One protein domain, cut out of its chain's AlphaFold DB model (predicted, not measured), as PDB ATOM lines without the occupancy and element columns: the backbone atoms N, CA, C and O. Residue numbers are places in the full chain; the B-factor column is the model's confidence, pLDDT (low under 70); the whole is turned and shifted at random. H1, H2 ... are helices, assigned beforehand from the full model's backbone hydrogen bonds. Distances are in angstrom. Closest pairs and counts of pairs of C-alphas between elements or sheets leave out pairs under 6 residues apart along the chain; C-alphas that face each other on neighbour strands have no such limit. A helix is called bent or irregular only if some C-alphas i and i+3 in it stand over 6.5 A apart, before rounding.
ATOM      1  N   GLY A  72      10.650 -23.821 -27.502       92.25
ATOM      2  CA  GLY A  72      10.654 -24.887 -28.508       92.25
ATOM      3  C   GLY A  72      11.996 -25.139 -29.213       92.25
ATOM      4  O   GLY A  72      12.099 -26.108 -29.971       92.25
ATOM      5  N   HIS A  73      13.040 -24.342 -28.963       94.12
ATOM      6  CA  HIS A  73      14.375 -24.544 -29.528       94.12
ATOM      7  C   HIS A  73      15.074 -25.793 -28.958       94.12
ATOM      8  O   HIS A  73      14.731 -26.337 -27.900       94.12
ATOM      9  N   PHE A  74      16.102 -26.268 -29.668       95.31
ATOM     10  CA  PHE A  74      16.944 -27.364 -29.192       95.31
ATOM     11  C   PHE A  74      17.650 -26.985 -27.886       95.31
ATOM     12  O   PHE A  74      18.223 -25.900 -27.779       95.31
ATOM     13  N   ILE A  75      17.697 -27.925 -26.934       93.88
ATOM     14  CA  ILE A  75      18.364 -27.731 -25.632       93.88
ATOM     15  C   ILE A  75      19.815 -27.274 -25.815       93.88
ATOM     16  O   ILE A  75      20.293 -26.434 -25.062       93.88
ATOM     17  N   ALA A  76      20.521 -27.797 -26.822       95.12
ATOM     18  CA  ALA A  76      21.906 -27.420 -27.089       95.12
ATOM     19  C   ALA A  76      22.050 -25.929 -27.438       95.12
ATOM     20  O   ALA A  76      22.925 -25.260 -26.895       95.12
ATOM     21  N   SER A  77      21.177 -25.404 -28.305       94.50
ATOM     22  CA  SER A  77      21.168 -23.987 -28.690       94.50
ATOM     23  C   SER A  77      20.788 -23.096 -27.510       94.50
ATOM     24  O   SER A  77      21.491 -22.134 -27.219       94.50
ATOM     25  N   TYR A  78      19.739 -23.479 -26.782       94.75
ATOM     26  CA  TYR A  78      19.287 -22.801 -25.568       94.75
ATOM     27  C   TYR A  78      20.386 -22.752 -24.484       94.75
ATOM     28  O   TYR A  78      20.689 -21.698 -23.930       94.75
ATOM     29  N   SER A  79      21.074 -23.873 -24.245       93.94
ATOM     30  CA  SER A  79      22.195 -23.958 -23.300       93.94
ATOM     31  C   SER A  79      23.389 -23.105 -23.730       93.94
ATOM     32  O   SER A  79      24.032 -22.483 -22.883       93.94
ATOM     33  N   ALA A  80      23.698 -23.063 -25.028       96.06
ATOM     34  CA  ALA A  80      24.776 -22.229 -25.546       96.06
ATOM     35  C   ALA A  80      24.495 -20.734 -25.327       96.06
ATOM     36  O   ALA A  80      25.411 -19.993 -24.970       96.06
ATOM     37  N   GLU A  81      23.240 -20.303 -25.482       95.56
ATOM     38  CA  GLU A  81      22.849 -18.911 -25.254       95.56
ATOM     39  C   GLU A  81      23.000 -18.500 -23.783       95.56
ATOM     40  O   GLU A  81      23.679 -17.510 -23.503       95.56
ATOM     41  N   HIS A  82      22.475 -19.300 -22.846       94.62
ATOM     42  CA  HIS A  82      22.670 -19.077 -21.406       94.62
ATOM     43  C   HIS A  82      24.155 -19.012 -21.038       94.62
ATOM     44  O   HIS A  82      24.608 -18.039 -20.436       94.62
ATOM     45  N   LYS A  83      24.947 -20.001 -21.475       94.81
ATOM     46  CA  LYS A  83      26.392 -20.049 -21.198       94.81
ATOM     47  C   LYS A  83      27.131 -18.824 -21.722       94.81
ATOM     48  O   LYS A  83      28.038 -18.344 -21.051       94.81
ATOM     49  N   SER A  84      26.760 -18.321 -22.899       96.00
ATOM     50  CA  SER A  84      27.375 -17.115 -23.453       96.00
ATOM     51  C   SER A  84      27.104 -15.883 -22.590       96.00
ATOM     52  O   SER A  84      27.993 -15.045 -22.460       96.00
ATOM     53  N   VAL A  85      25.898 -15.753 -22.027       96.38
ATOM     54  CA  VAL A  85      25.545 -14.620 -21.159       96.38
ATOM     55  C   VAL A  85      26.237 -14.739 -19.803       96.38
ATOM     56  O   VAL A  85      26.841 -13.767 -19.355       96.38
ATOM     57  N   TRP A  86      26.227 -15.923 -19.190       96.00
ATOM     58  CA  TRP A  86      26.909 -16.168 -17.915       96.00
ATOM     59  C   TRP A  86      28.411 -15.927 -18.000       96.00
ATOM     60  O   TRP A  86      28.956 -15.220 -17.162       96.00
ATOM     61  N   LEU A  87      29.073 -16.416 -19.055       95.00
ATOM     62  CA  LEU A  87      30.507 -16.198 -19.253       95.00
ATOM     63  C   LEU A  87      30.854 -14.705 -19.324       95.00
ATOM     64  O   LEU A  87      31.863 -14.266 -18.771       95.00
ATOM     65  N   GLU A  88      30.023 -13.919 -20.006       94.50
ATOM     66  CA  GLU A  88      30.232 -12.479 -20.118       94.50
ATOM     67  C   GLU A  88      29.935 -11.747 -18.796       94.50
ATOM     68  O   GLU A  88      30.665 -10.822 -18.434       94.50
ATOM     69  N   LEU A  89      28.915 -12.176 -18.043       94.06
ATOM     70  CA  LEU A  89      28.631 -11.668 -16.694       94.06
ATOM     71  C   LEU A  89      29.781 -11.965 -15.724       94.06
ATOM     72  O   LEU A  89      30.229 -11.057 -15.024       94.06
ATOM     73  N   ASP A  90      30.296 -13.194 -15.724       93.12
ATOM     74  CA  ASP A  90      31.426 -13.623 -14.893       93.12
ATOM     75  C   ASP A  90      32.691 -12.819 -15.212       93.12
ATOM     76  O   ASP A  90      33.413 -12.388 -14.308       93.12
ATOM     77  N   ARG A  91      32.941 -12.551 -16.502       91.38
ATOM     78  CA  ARG A  91      34.067 -11.723 -16.957       91.38
ATOM     79  C   ARG A  91      33.976 -10.288 -16.436       91.38
ATOM     80  O   ARG A  91      35.001  -9.699 -16.098       91.38
ATOM     81  N   ARG A  92      32.769  -9.721 -16.396       89.94
ATOM     82  CA  ARG A  92      32.521  -8.328 -15.986       89.94
ATOM     83  C   ARG A  92      32.407  -8.146 -14.480       89.94
ATOM     84  O   ARG A  92      32.698  -7.064 -13.982       89.94
ATOM     85  N   ARG A  93      32.001  -9.183 -13.746       90.69
ATOM     86  CA  ARG A  93      31.898  -9.171 -12.280       90.69
ATOM     87  C   ARG A  93      32.753 -10.274 -11.655       90.69
ATOM     88  O   ARG A  93      32.207 -11.225 -11.091       90.69
ATOM     89  N   PRO A  94      34.092 -10.138 -11.693       91.19
ATOM     90  CA  PRO A  94      34.976 -11.117 -11.083       91.19
ATOM     91  C   PRO A  94      34.760 -11.200  -9.567       91.19
ATOM     92  O   PRO A  94      34.465 -10.215  -8.882       91.19
ATOM     93  N   ILE A  95      34.942 -12.400  -9.018       92.69
ATOM     94  CA  ILE A  95      34.898 -12.622  -7.573       92.69
ATOM     95  C   ILE A  95      36.185 -12.068  -6.953       92.69
ATOM     96  O   ILE A  95      37.246 -12.672  -7.051       92.69
ATOM     97  N   ASN A  96      36.071 -10.938  -6.256       92.44
ATOM     98  CA  ASN A  96      37.205 -10.247  -5.626       92.44
ATOM     99  C   ASN A  96      37.492 -10.711  -4.180       92.44
ATOM    100  O   ASN A  96      38.095  -9.980  -3.389       92.44
ATOM    101  N   MET A  97      37.027 -11.905  -3.797       94.56
ATOM    102  CA  MET A  97      37.305 -12.488  -2.479       94.56
ATOM    103  C   MET A  97      38.776 -12.917  -2.384       94.56
ATOM    104  O   MET A  97      39.336 -13.456  -3.332       94.56
ATOM    105  N   LYS A  98      39.407 -12.686  -1.225       95.44
ATOM    106  CA  LYS A  98      40.839 -12.979  -1.015       95.44
ATOM    107  C   LYS A  98      41.118 -14.430  -0.614       95.44
ATOM    108  O   LYS A  98      42.213 -14.924  -0.859       95.44
ATOM    109  N   CYS A  99      40.161 -15.092   0.036       97.38
ATOM    110  CA  CYS A  99      40.294 -16.472   0.491       97.38
ATOM    111  C   CYS A  99      39.950 -17.441  -0.656       97.38
ATOM    112  O   CYS A  99      38.831 -17.380  -1.167       97.38
ATOM    113  N   PRO A 100      40.855 -18.356  -1.052       95.88
ATOM    114  CA  PRO A 100      40.588 -19.306  -2.132       95.88
ATOM    115  C   PRO A 100      39.410 -20.245  -1.859       95.88
ATOM    116  O   PRO A 100      38.722 -20.646  -2.795       95.88
ATOM    117  N   ASP A 101      39.173 -20.610  -0.599       97.56
ATOM    118  CA  ASP A 101      38.063 -21.499  -0.254       97.56
ATOM    119  C   ASP A 101      36.717 -20.768  -0.316       97.56
ATOM    120  O   ASP A 101      35.768 -21.309  -0.881       97.56
ATOM    121  N   ASP A 102      36.657 -19.503   0.109       97.25
ATOM    122  CA  ASP A 102      35.458 -18.668  -0.053       97.25
ATOM    123  C   ASP A 102      35.133 -18.434  -1.536       97.25
ATOM    124  O   ASP A 102      33.967 -18.464  -1.933       97.25
ATOM    125  N   VAL A 103      36.160 -18.260  -2.381       96.06
ATOM    126  CA  VAL A 103      35.987 -18.157  -3.841       96.06
ATOM    127  C   VAL A 103      35.316 -19.416  -4.391       96.06
ATOM    128  O   VAL A 103      34.347 -19.299  -5.140       96.06
ATOM    129  N   LYS A 104      35.780 -20.613  -4.004       96.50
ATOM    130  CA  LYS A 104      35.174 -21.881  -4.453       96.50
ATOM    131  C   LYS A 104      33.726 -22.014  -3.991       96.50
ATOM    132  O   LYS A 104      32.885 -22.449  -4.774       96.50
ATOM    133  N   ILE A 105      33.433 -21.649  -2.740       97.19
ATOM    134  CA  ILE A 105      32.071 -21.694  -2.191       97.19
ATOM    135  C   ILE A 105      31.156 -20.784  -3.011       97.19
ATOM    136  O   ILE A 105      30.144 -21.248  -3.533       97.19
ATOM    137  N   ARG A 106      31.558 -19.528  -3.224       95.94
ATOM    138  CA  ARG A 106      30.772 -18.569  -4.004       95.94
ATOM    139  C   ARG A 106      30.580 -19.002  -5.458       95.94
ATOM    140  O   ARG A 106      29.490 -18.845  -5.997       95.94
ATOM    141  N   GLN A 107      31.606 -19.561  -6.099       95.44
ATOM    142  CA  GLN A 107      31.481 -20.113  -7.455       95.44
ATOM    143  C   GLN A 107      30.468 -21.260  -7.507       95.44
ATOM    144  O   GLN A 107      29.672 -21.335  -8.441       95.44
ATOM    145  N   ALA A 108      30.477 -22.141  -6.505       96.44
ATOM    146  CA  ALA A 108      29.528 -23.244  -6.424       96.44
ATOM    147  C   ALA A 108      28.086 -22.756  -6.209       96.44
ATOM    148  O   ALA A 108      27.164 -23.352  -6.762       96.44
ATOM    149  N   GLU A 109      27.881 -21.690  -5.433       96.50
ATOM    150  CA  GLU A 109      26.571 -21.046  -5.263       96.50
ATOM    151  C   GLU A 109      26.088 -20.407  -6.568       96.50
ATOM    152  O   GLU A 109      25.017 -20.759  -7.050       96.50
ATOM    153  N   MET A 110      26.922 -19.585  -7.214       94.88
ATOM    154  CA  MET A 110      26.586 -18.963  -8.502       94.88
ATOM    155  C   MET A 110      26.231 -19.999  -9.575       94.88
ATOM    156  O   MET A 110      25.278 -19.819 -10.328       94.88
ATOM    157  N   HIS A 111      26.964 -21.115  -9.638       94.38
ATOM    158  CA  HIS A 111      26.674 -22.167 -10.609       94.38
ATOM    159  C   HIS A 111      25.338 -22.873 -10.340       94.38
ATOM    160  O   HIS A 111      24.682 -23.313 -11.282       94.38
ATOM    161  N   LYS A 112      24.914 -22.979  -9.073       96.50
ATOM    162  CA  LYS A 112      23.582 -23.500  -8.732       96.50
ATOM    163  C   LYS A 112      22.487 -22.544  -9.187       96.50
ATOM    164  O   LYS A 112      21.529 -23.011  -9.792       96.50
ATOM    165  N   ASP A 113      22.662 -21.243  -8.966       95.19
ATOM    166  CA  ASP A 113      21.702 -20.229  -9.412       95.19
ATOM    167  C   ASP A 113      21.539 -20.264 -10.939       95.19
ATOM    168  O   ASP A 113      20.420 -20.346 -11.438       95.19
ATOM    169  N   TYR A 114      22.643 -20.369 -11.686       94.81
ATOM    170  CA  TYR A 114      22.607 -20.560 -13.141       94.81
ATOM    171  C   TYR A 114      21.829 -21.806 -13.568       94.81
ATOM    172  O   TYR A 114      21.051 -21.768 -14.523       94.81
ATOM    173  N   ILE A 115      22.005 -22.923 -12.862       93.88
ATOM    174  CA  ILE A 115      21.228 -24.135 -13.132       93.88
ATOM    175  C   ILE A 115      19.740 -23.889 -12.857       93.88
ATOM    176  O   ILE A 115      18.913 -24.304 -13.664       93.88
ATOM    177  N   PHE A 116      19.386 -23.210 -11.766       93.94
ATOM    178  CA  PHE A 116      17.991 -22.906 -11.447       93.94
ATOM    179  C   PHE A 116      17.341 -22.004 -12.495       93.94
ATOM    180  O   PHE A 116      16.255 -22.334 -12.970       93.94
ATOM    181  N   ASP A 117      18.022 -20.944 -12.925       93.12
ATOM    182  CA  ASP A 117      17.525 -20.036 -13.963       93.12
ATOM    183  C   ASP A 117      17.321 -20.761 -15.303       93.12
ATOM    184  O   ASP A 117      16.308 -20.569 -15.981       93.12
ATOM    185  N   PHE A 118      18.245 -21.660 -15.659       93.88
ATOM    186  CA  PHE A 118      18.113 -22.517 -16.837       93.88
ATOM    187  C   PHE A 118      16.915 -23.465 -16.729       93.88
ATOM    188  O   PHE A 118      16.125 -23.588 -17.660       93.88
ATOM    189  N   LEU A 119      16.747 -24.144 -15.595       93.69
ATOM    190  CA  LEU A 119      15.643 -25.087 -15.404       93.69
ATOM    191  C   LEU A 119      14.277 -24.383 -15.367       93.69
ATOM    192  O   LEU A 119      13.292 -24.930 -15.872       93.69
ATOM    193  N   ALA A 120      14.216 -23.171 -14.810       92.50
ATOM    194  CA  ALA A 120      12.999 -22.370 -14.716       92.50
ATOM    195  C   ALA A 120      12.449 -21.951 -16.088       92.50
ATOM    196  O   ALA A 120      11.240 -21.792 -16.234       92.50
ATOM    197  N   CYS A 121      13.320 -21.812 -17.090       93.38
ATOM    198  CA  CYS A 121      12.953 -21.340 -18.426       93.38
ATOM    199  C   CYS A 121      12.917 -22.460 -19.489       93.38
ATOM    200  O   CYS A 121      12.764 -22.177 -20.685       93.38
ATOM    201  N   LEU A 122      13.037 -23.727 -19.069       94.69
ATOM    202  CA  LEU A 122      12.809 -24.899 -19.920       94.69
ATOM    203  C   LEU A 122      11.326 -25.072 -20.262       94.69
ATOM    204  O   LEU A 122      10.462 -24.881 -19.407       94.69
ATOM    205  N   ASP A 123      11.057 -25.550 -21.480       95.31
ATOM    206  CA  ASP A 123       9.705 -25.878 -21.939       95.31
ATOM    207  C   ASP A 123       9.032 -26.916 -21.015       95.31
ATOM    208  O   ASP A 123       9.677 -27.867 -20.566       95.31
ATOM    209  N   ASP A 124       7.708 -26.830 -20.861       93.88
ATOM    210  CA  ASP A 124       6.885 -27.697 -19.991       93.88
ATOM    211  C   ASP A 124       7.047 -29.208 -20.248       93.88
ATOM    212  O   ASP A 124       6.854 -30.051 -19.374       93.88
ATOM    213  N   LYS A 125       7.475 -29.598 -21.456       93.38
ATOM    214  CA  LYS A 125       7.787 -31.004 -21.772       93.38
ATOM    215  C   LYS A 125       8.904 -31.587 -20.889       93.38
ATOM    216  O   LYS A 125       9.055 -32.808 -20.831       93.38
ATOM    217  N   PHE A 126       9.671 -30.732 -20.212       92.06
ATOM    218  CA  PHE A 126      10.730 -31.085 -19.271       92.06
ATOM    219  C   PHE A 126      10.323 -30.978 -17.797       92.06
ATOM    220  O   PHE A 126      11.176 -31.155 -16.936       92.06
ATOM    221  N   ASP A 127       9.043 -30.796 -17.469       90.38
ATOM    222  CA  ASP A 127       8.582 -30.682 -16.073       90.38
ATOM    223  C   ASP A 127       9.015 -31.850 -15.172       90.38
ATOM    224  O   ASP A 127       9.201 -31.679 -13.978       90.38
ATOM    225  N   LYS A 128       9.213 -33.050 -15.732       89.19
ATOM    226  CA  LYS A 128       9.660 -34.229 -14.966       89.19
ATOM    227  C   LYS A 128      11.105 -34.148 -14.468       89.19
ATOM    228  O   LYS A 128      11.487 -34.959 -13.629       89.19
ATOM    229  N   ILE A 129      11.915 -33.277 -15.065       82.25
ATOM    230  CA  ILE A 129      13.331 -33.089 -14.728       82.25
ATOM    231  C   ILE A 129      13.599 -31.730 -14.066       82.25
ATOM    232  O   ILE A 129      14.751 -31.461 -13.730       82.25
ATOM    233  N   ARG A 130      12.562 -30.894 -13.916       83.19
ATOM    234  CA  ARG A 130      12.585 -29.658 -13.130       83.19
ATOM    235  C   ARG A 130      12.277 -29.986 -11.670       83.19
ATOM    236  O   ARG A 130      12.934 -29.378 -10.801       83.19
TER     237      ARG A 130
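AT A GLANCE: This is residues 72 to 130 of the 130 residues of an uncharacterized protein of Prunus persica (UniProt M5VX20). The model is a long, loose helical hairpin: H2 and H1 run side by side in opposite ways, slanted to each other, with the link of residues 93 to 99 joining them at one end. The short H3 lies at the other end of the hairpin, past the last residue of H2. The printed part has 59 residues with three named helices, in the order H1, H2, H3, and no named strand; the class is all helix. The whole is loose, with a radius of gyration of the C-alphas of 14.0 A, and elongated, spanning 43 by 22 by 13 A.

IN THESE COORDINATES: H2, the longest helix, holds residues 100 to 120 and is 30.5 A long from first to last C-alpha, from C-alpha 100 at (40.588, -19.306, -2.132) to C-alpha 120 at (12.999, -22.370, -14.716). H1 holds residues 75 to 92 and is 25.9 A long; its C-alpha 75 is at (18.364, -27.731, -25.632). H3 holds residues 124 to 129, 9.9 A from first to last C-alpha, and is irregular: C-alphas 125 and 128 are 7.8 A apart.

HOW THE PARTS SIT: H2 and H1 form a helical hairpin. They only just touch, with 3 pairs of C-alphas within 8 A, through residues 114 to 118 of H2 and 79 to 86 of H1 alone. Their closest C-alphas, those of His 82 and Phe 118, are 7.3 A apart. They run opposite ways at a steep tilt of 37 degrees, only just past shallow. H3 is apart from H2, but only just, at a closest distance of 8.4 A between C-alphas. H3 is also apart from H1. In H1 and H2 every O i to N i+4 pair is within hydrogen-bond range; in H3 0 of 2 are, beside 2 of 3 O i to N i+3 pairs.

THE WHOLE: The C-alphas farthest apart, those of Lys 98 and Lys 125, are 43.0 A apart. The printed part has no cut and ends at residue 130, the chain's last. The link from H1 to H2 is short, with 7 residues, and that from H2 to H3 is tight, with 3. The mean pLDDT of the printed part is 94.0, and no printed residue is under 70.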